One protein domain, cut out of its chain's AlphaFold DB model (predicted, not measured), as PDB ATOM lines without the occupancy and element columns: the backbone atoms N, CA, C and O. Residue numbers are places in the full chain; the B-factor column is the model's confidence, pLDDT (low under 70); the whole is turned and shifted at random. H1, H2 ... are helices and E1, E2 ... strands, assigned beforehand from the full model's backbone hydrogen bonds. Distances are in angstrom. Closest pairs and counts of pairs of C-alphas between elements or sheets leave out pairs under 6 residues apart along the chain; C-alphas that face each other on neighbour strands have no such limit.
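Overview. This is residues 179 to 303 of the 307 residues of an uncharacterized protein of Lachnospiraceae bacterium (UniProt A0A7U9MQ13). A twisted five-stranded sheet has helix H3 over one face; helix H4 runs off from its edge strand E7, and beyond the other edge, E4, sits a small hairpin of E2 and E3 with the short helix H2. Helix H1 makes a corner with H3, near Met 206 and Thr 277. The printed part has 125 residues with four named helices and seven named strands, in the order E1 H1 H2 E2 E3 E4 E5 E6 H3 E7 H4. The larger sheet runs E4, E5, E6, E1, E7, antiparallel throughout; the class is mixed. The whole is compact, with a radius of gyration of the C-alphas of 14.5 A and spans of 46 by 36 by 23 A.

Arrangement. Start with E4, residues 238 to 240, E5, 246 to 251, and E6, 256 to 266: a meander, each strand the antiparallel neighbour of the one before, made of two hairpins. Look at N 239 and O 248, 2.9 A apart, and N 247 and O 260, 2.8 A, both within hydrogen-bond range. E6 bends by 110 degrees at residue 263. Beside E6 is E1, residues 183 to 189, with N 187 and O 259 at 2.8 A; next is E7, residues 281 to 283, with N 188 and O 282 at 2.8 A. The sheet is only just strongly twisted, its C-alphas up to 4.4 A off the best plane. H3, residues 267 to 277, is on the sheet at a height of 9.4 A, forming two layers, helix on one face of a sheet. E6, H3 and E7 form a split strand-helix-strand unit, two strands running the same way with E1 between them, its crossover right-handed. H1, residues 196 to 207, touches H3 with residues 202 to 206 alone, at a steep tilt of 63 degrees, opposite ways; the closest C-alphas, of Met 206 and Thr 277, are 5.0 A apart. H4, residues 289 to 301, only grazes the sheet, with residues 289 to 293. E2, residues 221 to 223, and E3, residues 234 to 236, are a hairpin, with N 222 and O 235 at 3.0 A; E3 runs on into E4 at 45 degrees. H2, residues 217 to 220, comes closest to E3 at the C-alphas of Leu 220 and Val 236, 5.3 A apart. Every O i to N i+4 pair is within range in H1, H3 and H4; H2 is too short for one.

Along the chain. Find C-alpha 183 at (134.248, 233.143, 111.127), where E1 begins; it runs 16.6 A. E6 measures 21.1 A, E5 16.2 A, H1 16.2 A and H3 15.4 A. H4 runs 18.4 A, to C-alpha 301 at (136.516, 230.715, 143.532).

Size, cuts and confidence. The C-alphas farthest apart, of Glu 181 and Asn 228, are 46.0 A apart. The printed part has no cut, and no link is long. Mean pLDDT of the printed part is 84.2; residues 222 to 234 and 251 to 254 are under 70.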
ATOM      1  N   MET A 179     136.464 239.742 110.469       72.44
ATOM      2  CA  MET A 179     135.503 238.891 111.153       72.44
ATOM      3  C   MET A 179     134.142 238.936 110.477       72.44
ATOM      4  O   MET A 179     133.678 239.989 110.045       72.44
ATOM      5  N   THR A 180     133.488 237.782 110.458       80.31
ATOM      6  CA  THR A 180     132.045 237.686 110.243       80.31
ATOM      7  C   THR A 180     131.384 237.205 111.536       80.31
ATOM      8  O   THR A 180     132.051 236.940 112.543       80.31
ATOM      9  N   GLU A 181     130.057 237.097 111.544       78.44
ATOM     10  CA  GLU A 181     129.343 236.470 112.664       78.44
ATOM     11  C   GLU A 181     129.752 235.000 112.857       78.44
ATOM     12  O   GLU A 181     129.733 234.496 113.976       78.44
ATOM     13  N   GLU A 182     130.188 234.326 111.791       83.75
ATOM     14  CA  GLU A 182     130.475 232.888 111.793       83.75
ATOM     15  C   GLU A 182     131.968 232.563 111.869       83.75
ATOM     16  O   GLU A 182     132.343 231.551 112.461       83.75
ATOM     17  N   LEU A 183     132.822 233.406 111.279       89.62
ATOM     18  CA  LEU A 183     134.248 233.143 111.127       89.62
ATOM     19  C   LEU A 183     135.083 234.185 111.865       89.62
ATOM     20  O   LEU A 183     134.893 235.396 111.709       89.62
ATOM     21  N   SER A 184     136.070 233.707 112.620       90.00
ATOM     22  CA  SER A 184     137.072 234.549 113.250       90.00
ATOM     23  C   SER A 184     138.477 233.974 113.053       90.00
ATOM     24  O   SER A 184     138.686 232.771 113.185       90.00
ATOM     25  N   PRO A 185     139.462 234.816 112.722       90.31
ATOM     26  CA  PRO A 185     140.868 234.423 112.690       90.31
ATOM     27  C   PRO A 185     141.574 234.579 114.049       90.31
ATOM     28  O   PRO A 185     142.745 234.225 114.175       90.31
ATOM     29  N   PHE A 186     140.902 235.162 115.051       93.06
ATOM     30  CA  PHE A 186     141.507 235.486 116.337       93.06
ATOM     31  C   PHE A 186     140.547 235.257 117.510       93.06
ATOM     32  O   PHE A 186     139.466 235.844 117.580       93.06
ATOM     33  N   TYR A 187     140.995 234.460 118.480       92.94
ATOM     34  CA  TYR A 187     140.263 234.160 119.702       92.94
ATOM     35  C   TYR A 187     141.094 234.462 120.948       92.94
ATOM     36  O   TYR A 187     142.297 234.211 121.007       92.94
ATOM     37  N   ILE A 188     140.437 234.967 121.983       91.12
ATOM     38  CA  ILE A 188     141.043 235.350 123.254       91.12
ATOM     39  C   ILE A 188     140.810 234.234 124.265       91.12
ATOM     40  O   ILE A 188     139.684 233.799 124.479       91.12
ATOM     41  N   GLY A 189     141.878 233.787 124.909       89.19
ATOM     42  CA  GLY A 189     141.870 232.728 125.904       89.19
ATOM     43  C   GLY A 189     141.491 233.191 127.313       89.19
ATOM     44  O   GLY A 189     141.560 234.378 127.649       89.19
ATOM     45  N   CYS A 190     141.146 232.224 128.161       86.38
ATOM     46  CA  CYS A 190     140.970 232.429 129.597       86.38
ATOM     47  C   CYS A 190     142.283 232.821 130.296       86.38
ATOM     48  O   CYS A 190     143.386 232.484 129.854       86.38
ATOM     49  N   SER A 191     142.161 233.496 131.436       85.31
ATOM     50  CA  SER A 191     143.300 233.793 132.310       85.31
ATOM     51  C   SER A 191     143.948 232.512 132.854       85.31
ATOM     52  O   SER A 191     143.269 231.605 133.338       85.31
ATOM     53  N   LEU A 192     145.279 232.460 132.830       84.25
ATOM     54  CA  LEU A 192     146.076 231.356 133.350       84.25
ATOM     55  C   LEU A 192     146.137 231.364 134.883       84.25
ATOM     56  O   LEU A 192     146.229 232.437 135.489       84.25
ATOM     57  N   PRO A 193     146.165 230.183 135.531       83.56
ATOM     58  CA  PRO A 193     146.418 230.083 136.964       83.56
ATOM     59  C   PRO A 193     147.719 230.787 137.365       83.56
ATOM     60  O   PRO A 193     148.725 230.705 136.663       83.56
ATOM     61  N   ARG A 194     147.728 231.416 138.544       81.25
ATOM     62  CA  ARG A 194     148.957 231.961 139.147       81.25
ATOM     63  C   ARG A 194     149.733 230.924 139.948       81.25
ATOM     64  O   ARG A 194     150.941 231.072 140.111       81.25
ATOM     65  N   LYS A 195     149.052 229.886 140.441       81.69
ATOM     66  CA  LYS A 195     149.687 228.764 141.141       81.69
ATOM     67  C   LYS A 195     150.555 227.960 140.172       81.69
ATOM     68  O   LYS A 195     150.053 227.481 139.155       81.69
ATOM     69  N   LEU A 196     151.828 227.772 140.524       78.81
ATOM     70  CA  LEU A 196     152.823 227.107 139.675       78.81
ATOM     71  C   LEU A 196     152.406 225.692 139.258       78.81
ATOM     72  O   LEU A 196     152.474 225.374 138.077       78.81
ATOM     73  N   ASP A 197     151.925 224.866 140.187       83.31
ATOM     74  CA  ASP A 197     151.547 223.482 139.868       83.31
ATOM     75  C   ASP A 197     150.364 223.396 138.899       83.31
ATOM     76  O   ASP A 197     150.331 222.531 138.027       83.31
ATOM     77  N   GLU A 198     149.413 224.325 138.991       85.25
ATOM     78  CA  GLU A 198     148.289 224.384 138.053       85.25
ATOM     79  C   GLU A 198     148.726 224.886 136.680       85.25
ATOM     80  O   GLU A 198     148.282 224.365 135.657       85.25
ATOM     81  N   LEU A 199     149.646 225.848 136.639       81.56
ATOM     82  CA  LEU A 199     150.222 226.305 135.384       81.56
ATOM     83  C   LEU A 199     151.036 225.201 134.694       81.56
ATOM     84  O   LEU A 199     150.912 225.030 133.483       81.56
ATOM     85  N   ARG A 200     151.814 224.414 135.450       82.12
ATOM     86  CA  ARG A 200     152.544 223.246 134.926       82.12
ATOM     87  C   ARG A 200     151.591 222.246 134.275       82.12
ATOM     88  O   ARG A 200     151.871 221.779 133.178       82.12
ATOM     89  N   LYS A 201     150.434 221.980 134.893       86.00
ATOM     90  CA  LYS A 201     149.395 221.114 134.308       86.00
ATOM     91  C   LYS A 201     148.818 221.685 133.012       86.00
ATOM     92  O   LYS A 201     148.596 220.931 132.072       86.00
ATOM     93  N   VAL A 202     148.556 222.996 132.952       83.50
ATOM     94  CA  VAL A 202     148.100 223.656 131.711       83.50
ATOM     95  C   VAL A 202     149.150 223.497 130.618       83.50
ATOM     96  O   VAL A 202     148.825 223.056 129.521       83.50
ATOM     97  N   ARG A 203     150.414 223.787 130.936       83.88
ATOM     98  CA  ARG A 203     151.533 223.651 130.007       83.88
ATOM     99  C   ARG A 203     151.668 222.223 129.477       83.88
ATOM    100  O   ARG A 203     151.760 222.056 128.270       83.88
ATOM    101  N   GLN A 204     151.636 221.220 130.353       86.50
ATOM    102  CA  GLN A 204     151.748 219.816 129.955       86.50
ATOM    103  C   GLN A 204     150.666 219.433 128.938       86.50
ATOM    104  O   GLN A 204     150.989 218.879 127.895       86.50
ATOM    105  N   ARG A 205     149.404 219.813 129.184       87.31
ATOM    106  CA  ARG A 205     148.306 219.571 128.232       87.31
ATOM    107  C   ARG A 205     148.494 220.299 126.904       87.31
ATOM    108  O   ARG A 205     148.130 219.775 125.860       87.31
ATOM    109  N   MET A 206     149.046 221.512 126.924       88.00
ATOM    110  CA  MET A 206     149.375 222.217 125.684       88.00
ATOM    111  C   MET A 206     150.462 221.468 124.908       88.00
ATOM    112  O   MET A 206     150.294 221.252 123.714       88.00
ATOM    113  N   GLU A 207     151.531 221.035 125.577       89.19
ATOM    114  CA  GLU A 207     152.672 220.331 124.973       89.19
ATOM    115  C   GLU A 207     152.333 218.910 124.471       89.19
ATOM    116  O   GLU A 207     153.085 218.352 123.676       89.19
ATOM    117  N   GLU A 208     151.194 218.329 124.868       90.38
ATOM    118  CA  GLU A 208     150.689 217.061 124.309       90.38
ATOM    119  C   GLU A 208     150.251 217.185 122.840       90.38
ATOM    120  O   GLU A 208     150.289 216.203 122.096       90.38
ATOM    121  N   TRP A 209     149.826 218.376 122.410       90.12
ATOM    122  CA  TRP A 209     149.298 218.603 121.058       90.12
ATOM    123  C   TRP A 209     150.011 219.718 120.292       90.12
ATOM    124  O   TRP A 209     150.059 219.708 119.060       90.12
ATOM    125  N   LEU A 210     150.566 220.683 121.015       93.12
ATOM    126  CA  LEU A 210     151.250 221.836 120.466       93.12
ATOM    127  C   LEU A 210     152.758 221.717 120.647       93.12
ATOM    128  O   LEU A 210     153.259 221.191 121.637       93.12
ATOM    129  N   VAL A 211     153.483 222.301 119.705       93.06
ATOM    130  CA  VAL A 211     154.937 222.424 119.735       93.06
ATOM    131  C   VAL A 211     155.320 223.899 119.850       93.06
ATOM    132  O   VAL A 211     154.663 224.751 119.245       93.06
ATOM    133  N   PRO A 212     156.354 224.256 120.631       92.12
ATOM    134  CA  PRO A 212     156.888 225.612 120.617       92.12
ATOM    135  C   PRO A 212     157.310 226.013 119.199       92.12
ATOM    136  O   PRO A 212     157.793 225.180 118.433       92.12
ATOM    137  N   ILE A 213     157.166 227.293 118.851       93.38
ATOM    138  CA  ILE A 213     157.519 227.770 117.499       93.38
ATOM    139  C   ILE A 213     159.029 227.738 117.204       93.38
ATOM    140  O   ILE A 213     159.430 227.913 116.061       93.38
ATOM    141  N   SER A 214     159.851 227.520 118.233       90.00
ATOM    142  CA  SER A 214     161.296 227.352 118.144       90.00
ATOM    143  C   SER A 214     161.742 226.208 119.044       90.00
ATOM    144  O   SER A 214     161.251 226.047 120.164       90.00
ATOM    145  N   SER A 215     162.736 225.453 118.581       84.88
ATOM    146  CA  SER A 215     163.442 224.471 119.411       84.88
ATOM    147  C   SER A 215     164.347 225.129 120.464       84.88
ATOM    148  O   SER A 215     164.766 224.471 121.420       84.88
ATOM    149  N   LYS A 216     164.645 226.428 120.313       85.69
ATOM    150  CA  LYS A 216     165.441 227.224 121.250       85.69
ATOM    151  C   LYS A 216     164.550 227.772 122.347       85.69
ATOM    152  O   LYS A 216     163.893 228.805 122.213       85.69
ATOM    153  N   ALA A 217     164.513 227.050 123.457       77.81
ATOM    154  CA  ALA A 217     163.642 227.396 124.562       77.81
ATOM    155  C   ALA A 217     163.966 228.790 125.138       77.81
ATOM    156  O   ALA A 217     163.058 229.480 125.583       77.81
ATOM    157  N   GLU A 218     165.220 229.246 125.081       76.62
ATOM    158  CA  GLU A 218     165.633 230.592 125.503       76.62
ATOM    159  C   GLU A 218     164.913 231.739 124.773       76.62
ATOM    160  O   GLU A 218     164.725 232.793 125.374       76.62
ATOM    161  N   LEU A 219     164.448 231.542 123.532       81.44
ATOM    162  CA  LEU A 219     163.714 232.574 122.785       81.44
ATOM    163  C   LEU A 219     162.292 232.765 123.314       81.44
ATOM    164  O   LEU A 219     161.742 233.866 123.293       81.44
ATOM    165  N   LEU A 220     161.694 231.673 123.788       81.44
ATOM    166  CA  LEU A 220     160.267 231.590 124.097       81.44
ATOM    167  C   LEU A 220     159.984 231.494 125.597       81.44
ATOM    168  O   LEU A 220     158.822 231.496 125.997       81.44
ATOM    169  N   ARG A 221     161.016 231.375 126.433       77.38
ATOM    170  CA  ARG A 221     160.892 231.297 127.889       77.38
ATOM    171  C   ARG A 221     160.631 232.676 128.477       77.38
ATOM    172  O   ARG A 221     161.493 233.549 128.426       77.38
ATOM    173  N   VAL A 222     159.480 232.836 129.120       69.06
ATOM    174  CA  VAL A 222     159.213 233.973 130.006       69.06
ATOM    175  C   VAL A 222     159.288 233.490 131.447       69.06
ATOM    176  O   VAL A 222     158.503 232.632 131.870       69.06
ATOM    177  N   GLU A 223     160.255 234.023 132.196       60.69
ATOM    178  CA  GLU A 223     160.372 233.766 133.630       60.69
ATOM    179  C   GLU A 223     159.126 234.284 134.344       60.69
ATOM    180  O   GLU A 223     158.789 235.471 134.302       60.69
ATOM    181  N   MET A 224     158.433 233.383 135.033       56.75
ATOM    182  CA  MET A 224     157.383 233.790 135.949       56.75
ATOM    183  C   MET A 224     158.006 234.370 137.216       56.75
ATOM    184  O   MET A 224     159.005 233.857 137.713       56.75
ATOM    185  N   SER A 225     157.409 235.440 137.745       48.12
ATOM    186  CA  SER A 225     157.935 236.211 138.876       48.12
ATOM    187  C   SER A 225     158.418 235.325 140.035       48.12
ATOM    188  O   SER A 225     157.608 234.794 140.792       48.12
ATOM    189  N   GLY A 226     159.738 235.223 140.192       50.97
ATOM    190  CA  GLY A 226     160.394 234.529 141.292       50.97
ATOM    191  C   GLY A 226     161.879 234.352 140.998       50.97
ATOM    192  O   GLY A 226     162.249 233.668 140.052       50.97
ATOM    193  N   LYS A 227     162.748 234.956 141.819       42.50
ATOM    194  CA  LYS A 227     164.166 234.575 141.846       42.50
ATOM    195  C   LYS A 227     164.189 233.090 142.232       42.50
ATOM    196  O   LYS A 227     163.727 232.791 143.328       42.50
ATOM    197  N   ASN A 228     164.674 232.203 141.358       45.31
ATOM    198  CA  ASN A 228     164.756 230.733 141.524       45.31
ATOM    199  C   ASN A 228     163.648 229.890 140.856       45.31
ATOM    200  O   ASN A 228     163.331 228.798 141.327       45.31
ATOM    201  N   ALA A 229     163.079 230.337 139.737       52.38
ATOM    202  CA  ALA A 229     162.323 229.448 138.861       52.38
ATOM    203  C   ALA A 229     163.283 228.464 138.153       52.38
ATOM    204  O   ALA A 229     164.053 228.860 137.284       52.38
ATOM    205  N   GLY A 230     163.263 227.179 138.541       54.78
ATOM    206  CA  GLY A 230     163.931 226.096 137.797       54.78
ATOM    207  C   GLY A 230     163.478 226.011 136.326       54.78
ATOM    208  O   GLY A 230     162.465 226.621 135.966       54.78
ATOM    209  N   PRO A 231     164.186 225.261 135.457       58.81
ATOM    210  CA  PRO A 231     163.884 225.145 134.026       58.81
ATOM    211  C   PRO A 231     162.480 224.603 133.722       58.81
ATOM    212  O   PRO A 231     162.074 224.595 132.579       58.81
ATOM    213  N   GLU A 232     161.707 224.151 134.694       59.62
ATOM    214  CA  GLU A 232     160.314 223.731 134.552       59.62
ATOM    215  C   GLU A 232     159.290 224.856 134.826       59.62
ATOM    216  O   GLU A 232     158.102 224.693 134.552       59.62
ATOM    217  N   ASN A 233     159.733 226.018 135.315       66.06
ATOM    218  CA  ASN A 233     158.886 227.096 135.847       66.06
ATOM    219  C   ASN A 233     158.825 228.330 134.938       66.06
ATOM    220  O   ASN A 233     158.931 229.469 135.398       66.06
ATOM    221  N   TYR A 234     158.643 228.099 133.641       68.06
ATOM    222  CA  TYR A 234     158.471 229.151 132.644       68.06
ATOM    223  C   TYR A 234     157.157 228.995 131.882       68.06
ATOM    224  O   TYR A 234     156.627 227.890 131.733       68.06
ATOM    225  N   VAL A 235     156.668 230.114 131.357       71.25
ATOM    226  CA  VAL A 235     155.615 230.129 130.340       71.25
ATOM    227  C   VAL A 235     156.289 230.120 128.974       71.25
ATOM    228  O   VAL A 235     157.225 230.886 128.744       71.25
ATOM    229  N   VAL A 236     155.843 229.237 128.078       79.88
ATOM    230  CA  VAL A 236     156.222 229.306 126.660       79.88
ATOM    231  C   VAL A 236     155.389 230.394 126.006       79.88
ATOM    232  O   VAL A 236     154.156 230.381 126.090       79.88
ATOM    233  N   TYR A 237     156.080 231.319 125.348       82.06
ATOM    234  CA  TYR A 237     155.468 232.490 124.743       82.06
ATOM    235  C   TYR A 237     154.562 232.160 123.569       82.06
ATOM    236  O   TYR A 237     153.498 232.756 123.429       82.06
ATOM    237  N   ALA A 238     154.985 231.208 122.743       90.88
ATOM    238  CA  ALA A 238     154.315 230.887 121.502       90.88
ATOM    239  C   ALA A 238     154.370 229.397 121.190       90.88
ATOM    240  O   ALA A 238     155.439 228.778 121.186       90.88
ATOM    241  N   TYR A 239     153.206 228.861 120.857       93.19
ATOM    242  CA  TYR A 239     153.012 227.498 120.396       93.19
ATOM    243  C   TYR A 239     152.355 227.476 119.024       93.19
ATOM    244  O   TYR A 239     151.580 228.364 118.679       93.19
ATOM    245  N   THR A 240     152.593 226.411 118.276       95.19
ATOM    246  CA  THR A 240     151.872 226.081 117.050       95.19
ATOM    247  C   THR A 240     151.505 224.599 117.056       95.19
ATOM    248  O   THR A 240     152.013 223.830 117.870       95.19
ATOM    249  N   ASN A 241     150.601 224.172 116.185       93.81
ATOM    250  CA  ASN A 241     150.366 222.748 115.956       93.81
ATOM    251  C   ASN A 241     151.368 222.202 114.912       93.81
ATOM    252  O   ASN A 241     151.959 222.988 114.170       93.81
ATOM    253  N   PRO A 242     151.554 220.873 114.789       91.94
ATOM    254  CA  PRO A 242     152.495 220.287 113.826       91.94
ATOM    255  C   PRO A 242     152.268 220.717 112.368       91.94
ATOM    256  O   PRO A 242     153.223 220.878 111.611       91.94
ATOM    257  N   GLU A 243     151.013 220.964 111.987       92.19
ATOM    258  CA  GLU A 243     150.631 221.441 110.648       92.19
ATOM    259  C   GLU A 243     150.855 222.949 110.452       92.19
ATOM    260  O   GLU A 243     150.680 223.473 109.352       92.19
ATOM    261  N   LYS A 244     151.246 223.670 111.510       92.81
ATOM    262  CA  LYS A 244     151.498 225.115 111.510       92.81
ATOM    263  C   LYS A 244     150.298 225.919 111.003       92.81
ATOM    264  O   LYS A 244     150.468 226.875 110.249       92.81
ATOM    265  N   THR A 245     149.079 225.529 111.365       92.88
ATOM    266  CA  THR A 245     147.829 226.196 110.953       92.88
ATOM    267  C   THR A 245     147.313 227.191 111.989       92.88
ATOM    268  O   THR A 245     146.518 228.071 111.651       92.88
ATOM    269  N   LEU A 246     147.813 227.111 113.225       95.12
ATOM    270  CA  LEU A 246     147.473 228.018 114.319       95.12
ATOM    271  C   LEU A 246     148.705 228.489 115.093       95.12
ATOM    272  O   LEU A 246     149.739 227.820 115.109       95.12
ATOM    273  N   LEU A 247     148.552 229.605 115.793       95.81
ATOM    274  CA  LEU A 247     149.528 230.183 116.700       95.81
ATOM    275  C   LEU A 247     148.836 230.518 118.026       95.81
ATOM    276  O   LEU A 247     147.873 231.282 118.048       95.81
ATOM    277  N   VAL A 248     149.317 229.948 119.130       93.38
ATOM    278  CA  VAL A 248     148.847 230.249 120.488       93.38
ATOM    279  C   VAL A 248     149.893 231.104 121.196       93.38
ATOM    280  O   VAL A 248     150.994 230.623 121.456       93.38
ATOM    281  N   LEU A 249     149.555 232.359 121.500       91.06
ATOM    282  CA  LEU A 249     150.463 233.371 122.057       91.06
ATOM    283  C   LEU A 249     150.090 233.774 123.473       91.06
ATOM    284  O   LEU A 249     148.922 234.029 123.744       91.06
ATOM    285  N   SER A 250     151.065 233.867 124.374       83.38
ATOM    286  CA  SER A 250     150.844 234.359 125.733       83.38
ATOM    287  C   SER A 250     150.860 235.889 125.780       83.38
ATOM    288  O   SER A 250     151.755 236.527 125.239       83.38
ATOM    289  N   PHE A 251     149.908 236.486 126.495       69.81
ATOM    290  CA  PHE A 251     149.929 237.895 126.874       69.81
ATOM    291  C   PHE A 251     150.829 238.066 128.101       69.81
ATOM    292  O   PHE A 251     150.360 237.894 129.234       69.81
ATOM    293  N   SER A 252     152.090 238.454 127.886       57.91
ATOM    294  CA  SER A 252     153.083 238.700 128.951       57.91
ATOM    295  C   SER A 252     152.532 239.535 130.118       57.91
ATOM    296  O   SER A 252     152.765 239.211 131.282       57.91
ATOM    297  N   ALA A 253     151.736 240.570 129.829       53.16
ATOM    298  CA  ALA A 253     151.188 241.478 130.838       53.16
ATOM    299  C   ALA A 253     149.906 240.980 131.538       53.16
ATOM    300  O   ALA A 253     149.603 241.431 132.644       53.16
ATOM    301  N   GLN A 254     149.130 240.083 130.915       56.91
ATOM    302  CA  GLN A 254     147.792 239.703 131.403       56.91
ATOM    303  C   GLN A 254     147.656 238.230 131.796       56.91
ATOM    304  O   GLN A 254     146.600 237.849 132.298       56.91
ATOM    305  N   GLN A 255     148.694 237.408 131.600       72.06
ATOM    306  CA  GLN A 255     148.639 235.958 131.835       72.06
ATOM    307  C   GLN A 255     147.466 235.297 131.090       72.06
ATOM    308  O   GLN A 255     146.851 234.366 131.593       72.06
ATOM    309  N   LYS A 256     147.116 235.807 129.908       79.56
ATOM    310  CA  LYS A 256     146.121 235.213 129.007       79.56
ATOM    311  C   LYS A 256     146.833 234.577 127.829       79.56
ATOM    312  O   LYS A 256     148.017 234.824 127.627       79.56
ATOM    313  N   TYR A 257     146.105 233.812 127.033       87.69
ATOM    314  CA  TYR A 257     146.568 233.400 125.714       87.69
ATOM    315  C   TYR A 257     145.673 233.983 124.622       87.69
ATOM    316  O   TYR A 257     144.528 234.333 124.881       87.69
ATOM    317  N   GLY A 258     146.190 234.086 123.409       91.06
ATOM    318  CA  GLY A 258     145.435 234.312 122.185       91.06
ATOM    319  C   GLY A 258     145.652 233.145 121.229       91.06
ATOM    320  O   GLY A 258     146.742 232.585 121.204       91.06
ATOM    321  N   LEU A 259     144.631 232.777 120.462       94.44
ATOM    322  CA  LEU A 259     144.692 231.807 119.371       94.44
ATOM    323  C   LEU A 259     144.502 232.559 118.056       94.44
ATOM    324  O   LEU A 259     143.464 233.182 117.853       94.44
ATOM    325  N   ILE A 260     145.490 232.484 117.173       94.62
ATOM    326  CA  ILE A 260     145.489 233.109 115.851       94.62
ATOM    327  C   ILE A 260     145.549 232.006 114.800       94.62
ATOM    328  O   ILE A 260     146.358 231.083 114.911       94.62
ATOM    329  N   THR A 261     144.734 232.105 113.759       93.38
ATOM    330  CA  THR A 261     144.773 231.208 112.599       93.38
ATOM    331  C   THR A 261     145.190 231.968 111.345       93.38
ATOM    332  O   THR A 261     145.019 233.182 111.245       93.38
ATOM    333  N   LYS A 262     145.765 231.257 110.367       89.06
ATOM    334  CA  LYS A 262     146.197 231.865 109.091       89.06
ATOM    335  C   LYS A 262     145.028 232.424 108.278       89.06
ATOM    336  O   LYS A 262     145.166 233.420 107.571       89.06
ATOM    337  N   GLU A 263     143.874 231.780 108.405       88.38
ATOM    338  CA  GLU A 263     142.626 232.125 107.734       88.38
ATOM    339  C   GLU A 263     141.489 232.198 108.762       88.38
ATOM    340  O   GLU A 263     141.585 231.543 109.805       88.38
ATOM    341  N   PRO A 264     140.417 232.973 108.514       90.06
ATOM    342  CA  PRO A 264     139.234 232.956 109.369       90.06
ATOM    343  C   PRO A 264     138.625 231.551 109.456       90.06
ATOM    344  O   PRO A 264     138.348 230.928 108.433       90.06
ATOM    345  N   VAL A 265     138.396 231.062 110.674       92.31
ATOM    346  CA  VAL A 265     137.829 229.731 110.943       92.31
ATOM    347  C   VAL A 265     136.535 229.849 111.754       92.31
ATOM    348  O   VAL A 265     136.314 230.879 112.391       92.31
ATOM    349  N   PRO A 266     135.646 228.841 111.744       93.44
ATOM    350  CA  PRO A 266     134.469 228.843 112.611       93.44
ATOM    351  C   PRO A 266     134.848 228.613 114.077       93.44
ATOM    352  O   PRO A 266     135.871 227.994 114.369       93.44
ATOM    353  N   TYR A 267     133.989 229.027 115.016       93.88
ATOM    354  CA  TYR A 267     134.216 228.801 116.454       93.88
ATOM    355  C   TYR A 267     134.430 227.323 116.815       93.88
ATOM    356  O   TYR A 267     135.250 227.025 117.678       93.88
ATOM    357  N   SER A 268     133.812 226.387 116.086       94.12
ATOM    358  CA  SER A 268     134.043 224.943 116.255       94.12
ATOM    359  C   SER A 268     135.508 224.532 116.056       94.12
ATOM    360  O   SER A 268     135.955 223.523 116.601       94.12
ATOM    361  N   PHE A 269     136.302 225.314 115.315       94.88
ATOM    362  CA  PHE A 269     137.749 225.128 115.266       94.88
ATOM    363  C   PHE A 269     138.385 225.394 116.631       94.88
ATOM    364  O   PHE A 269     139.159 224.559 117.100       94.88
ATOM    365  N   ALA A 270     138.049 226.523 117.263       93.50
ATOM    366  CA  ALA A 270     138.532 226.860 118.596       93.50
ATOM    367  C   ALA A 270     138.103 225.790 119.607       93.50
ATOM    368  O   ALA A 270     138.947 225.328 120.359       93.50
ATOM    369  N   GLU A 271     136.862 225.297 119.545       94.19
ATOM    370  CA  GLU A 271     136.375 224.230 120.436       94.19
ATOM    371  C   GLU A 271     137.214 222.949 120.353       94.19
ATOM    372  O   GLU A 271     137.548 222.367 121.380       94.19
ATOM    373  N   ARG A 272     137.676 222.554 119.160       93.62
ATOM    374  CA  ARG A 272     138.616 221.424 119.036       93.62
ATOM    375  C   ARG A 272     139.957 221.702 119.715       93.62
ATOM    376  O   ARG A 272     140.558 220.793 120.280       93.62
ATOM    377  N   VAL A 273     140.446 222.943 119.665       92.75
ATOM    378  CA  VAL A 273     141.655 223.341 120.405       92.75
ATOM    379  C   VAL A 273     141.393 223.290 121.912       92.75
ATOM    380  O   VAL A 273     142.247 222.812 122.660       92.75
ATOM    381  N   GLU A 274     140.218 223.728 122.365       93.06
ATOM    382  CA  GLU A 274     139.793 223.660 123.768       93.06
ATOM    383  C   GLU A 274     139.747 222.215 124.276       93.06
ATOM    384  O   GLU A 274     140.323 221.916 125.319       93.06
ATOM    385  N   GLU A 275     139.156 221.294 123.512       91.12
ATOM    386  CA  GLU A 275     139.098 219.864 123.842       91.12
ATOM    387  C   GLU A 275     140.488 219.233 123.989       91.12
ATOM    388  O   GLU A 275     140.706 218.404 124.871       91.12
ATOM    389  N   LYS A 276     141.440 219.626 123.133       89.62
ATOM    390  CA  LYS A 276     142.806 219.078 123.138       89.62
ATOM    391  C   LYS A 276     143.679 219.651 124.249       89.62
ATOM    392  O   LYS A 276     144.497 218.933 124.809       89.62
ATOM    393  N   THR A 277     143.533 220.938 124.550       87.38
ATOM    394  CA  THR A 277     144.453 221.663 125.448       87.38
ATOM    395  C   THR A 277     143.867 221.904 126.842       87.38
ATOM    396  O   THR A 277     144.589 222.186 127.806       87.38
ATOM    397  N   GLY A 278     142.544 221.820 126.975       86.44
ATOM    398  CA  GLY A 278     141.799 222.253 128.154       86.44
ATOM    399  C   GLY A 278     141.775 223.774 128.348       86.44
ATOM    400  O   GLY A 278     141.361 224.240 129.410       86.44
ATOM    401  N   MET A 279     142.257 224.551 127.373       87.94
ATOM    402  CA  MET A 279     142.073 226.001 127.346       87.94
ATOM    403  C   MET A 279     140.640 226.344 126.939       87.94
ATOM    404  O   MET A 279     139.949 225.512 126.371       87.94
ATOM    405  N   LEU A 280     140.205 227.572 127.209       91.88
ATOM    406  CA  LEU A 280     138.945 228.105 126.691       91.88
ATOM    407  C   LEU A 280     139.209 229.406 125.961       91.88
ATOM    408  O   LEU A 280     139.977 230.231 126.458       91.88
ATOM    409  N   PHE A 281     138.536 229.597 124.836       93.31
ATOM    410  CA  PHE A 281     138.663 230.750 123.973       93.31
ATOM    411  C   PHE A 281     137.299 231.382 123.687       93.31
ATOM    412  O   PHE A 281     136.250 230.739 123.708       93.31
ATOM    413  N   TRP A 282     137.315 232.674 123.389       92.94
ATOM    414  CA  TRP A 282     136.154 233.401 122.896       92.94
ATOM    415  C   TRP A 282     136.565 234.351 121.775       92.94
ATOM    416  O   TRP A 282     137.677 234.878 121.773       92.94
ATOM    417  N   SER A 283     135.687 234.567 120.805       89.62
ATOM    418  CA  SER A 283     135.899 235.532 119.720       89.62
ATOM    419  C   SER A 283     135.253 236.866 120.046       89.62
ATOM    420  O   SER A 283     134.245 236.939 120.743       89.62
ATOM    421  N   TRP A 284     135.764 237.939 119.453       83.50
ATOM    422  CA  TRP A 284     135.255 239.294 119.677       83.50
ATOM    423  C   TRP A 284     133.766 239.508 119.363       83.50
ATOM    424  O   TRP A 284     133.145 240.373 119.978       83.50
ATOM    425  N   ASN A 285     133.170 238.699 118.481       82.88
ATOM    426  CA  ASN A 285     131.725 238.699 118.204       82.88
ATOM    427  C   ASN A 285     130.883 238.080 119.346       82.88
ATOM    428  O   ASN A 285     129.661 238.042 119.265       82.88
ATOM    429  N   GLY A 286     131.521 237.608 120.422       87.19
ATOM    430  CA  GLY A 286     130.877 237.116 121.637       87.19
ATOM    431  C   GLY A 286     130.747 235.596 121.737       87.19
ATOM    432  O   GLY A 286     130.386 235.110 122.814       87.19
ATOM    433  N   GLN A 287     131.067 234.825 120.690       90.69
ATOM    434  CA  GLN A 287     131.011 233.358 120.764       90.69
ATOM    435  C   GLN A 287     132.017 232.838 121.797       90.69
ATOM    436  O   GLN A 287     133.143 233.324 121.888       90.69
ATOM    437  N   GLY A 288     131.585 231.896 122.639       91.56
ATOM    438  CA  GLY A 288     132.406 231.351 123.724       91.56
ATOM    439  C   GLY A 288     132.540 232.223 124.971       91.56
ATOM    440  O   GLY A 288     132.943 231.732 126.026       91.56
ATOM    441  N   ARG A 289     132.163 233.508 124.899       92.69
ATOM    442  CA  ARG A 289     132.464 234.486 125.956       92.69
ATOM    443  C   ARG A 289     131.871 234.102 127.306       92.69
ATOM    444  O   ARG A 289     132.575 234.138 128.308       92.69
ATOM    445  N   LYS A 290     130.604 233.681 127.328       93.88
ATOM    446  CA  LYS A 290     129.920 233.274 128.563       93.88
ATOM    447  C   LYS A 290     130.606 232.071 129.226       93.88
ATOM    448  O   LYS A 290     130.893 232.130 130.416       93.88
ATOM    449  N   ARG A 291     130.936 231.030 128.445       92.62
ATOM    450  CA  ARG A 291     131.639 229.819 128.915       92.62
ATOM    451  C   ARG A 291     133.016 230.166 129.491       92.62
ATOM    452  O   ARG A 291     133.379 229.694 130.565       92.62
ATOM    453  N   MET A 292     133.758 231.036 128.804       92.56
ATOM    454  CA  MET A 292     135.059 231.522 129.264       92.56
ATOM    455  C   MET A 292     134.937 232.320 130.578       92.56
ATOM    456  O   MET A 292     135.651 232.034 131.540       92.56
ATOM    457  N   GLU A 293     134.003 233.274 130.661       92.38
ATOM    458  CA  GLU A 293     133.783 234.097 131.860       92.38
ATOM    459  C   GLU A 293     133.318 233.269 133.071       92.38
ATOM    460  O   GLU A 293     133.740 233.531 134.202       92.38
ATOM    461  N   GLU A 294     132.471 232.260 132.859       94.19
ATOM    462  CA  GLU A 294     132.068 231.300 133.892       94.19
ATOM    463  C   GLU A 294     133.272 230.507 134.406       94.19
ATOM    464  O   GLU A 294     133.491 230.446 135.620       94.19
ATOM    465  N   LYS A 295     134.134 230.014 133.507       91.19
ATOM    466  CA  LYS A 295     135.352 229.304 133.910       91.19
ATOM    467  C   LYS A 295     136.304 230.175 134.718       91.19
ATOM    468  O   LYS A 295     136.838 229.731 135.733       91.19
ATOM    469  N   GLU A 296     136.510 231.427 134.314       89.94
ATOM    470  CA  GLU A 296     137.344 232.346 135.092       89.94
ATOM    471  C   GLU A 296     136.787 232.569 136.505       89.94
ATOM    472  O   GLU A 296     137.562 232.639 137.465       89.94
ATOM    473  N   LYS A 297     135.459 232.656 136.663       92.62
ATOM    474  CA  LYS A 297     134.818 232.763 137.983       92.62
ATOM    475  C   LYS A 297     135.056 231.509 138.825       92.62
ATOM    476  O   LYS A 297     135.434 231.650 139.989       92.62
ATOM    477  N   GLU A 298     134.917 230.313 138.253       93.12
ATOM    478  CA  GLU A 298     135.231 229.047 138.936       93.12
ATOM    479  C   GLU A 298     136.688 229.006 139.411       93.12
ATOM    480  O   GLU A 298     136.968 228.716 140.574       93.12
ATOM    481  N   MET A 299     137.632 229.356 138.533       90.38
ATOM    482  CA  MET A 299     139.060 229.378 138.855       90.38
ATOM    483  C   MET A 299     139.383 230.396 139.962       90.38
ATOM    484  O   MET A 299     140.214 230.127 140.836       90.38
ATOM    485  N   ARG A 300     138.710 231.559 139.971       90.56
ATOM    486  CA  ARG A 300     138.810 232.549 141.062       90.56
ATOM    487  C   ARG A 300     138.270 231.994 142.373       90.56
ATOM    488  O   ARG A 300     138.949 232.134 143.390       90.56
ATOM    489  N   ALA A 301     137.110 231.342 142.352       93.19
ATOM    490  CA  ALA A 301     136.516 230.715 143.532       93.19
ATOM    491  C   ALA A 301     137.409 229.598 144.104       93.19
ATOM    492  O   ALA A 301     137.614 229.534 145.314       93.19
ATOM    493  N   ALA A 302     138.053 228.807 143.239       90.69
ATOM    494  CA  ALA A 302     139.051 227.799 143.610       90.69
ATOM    495  C   ALA A 302     140.403 228.393 144.074       90.69
ATOM    496  O   ALA A 302     141.343 227.669 144.411       90.69
ATOM    497  N   GLY A 303     140.535 229.724 144.091       89.12
ATOM    498  CA  GLY A 303     141.733 230.418 144.552       89.12
ATOM    499  C   GLY A 303     142.944 230.249 143.634       89.12
ATOM    500  O   GLY A 303     144.069 230.412 144.101       89.12
TER     501      GLY A 303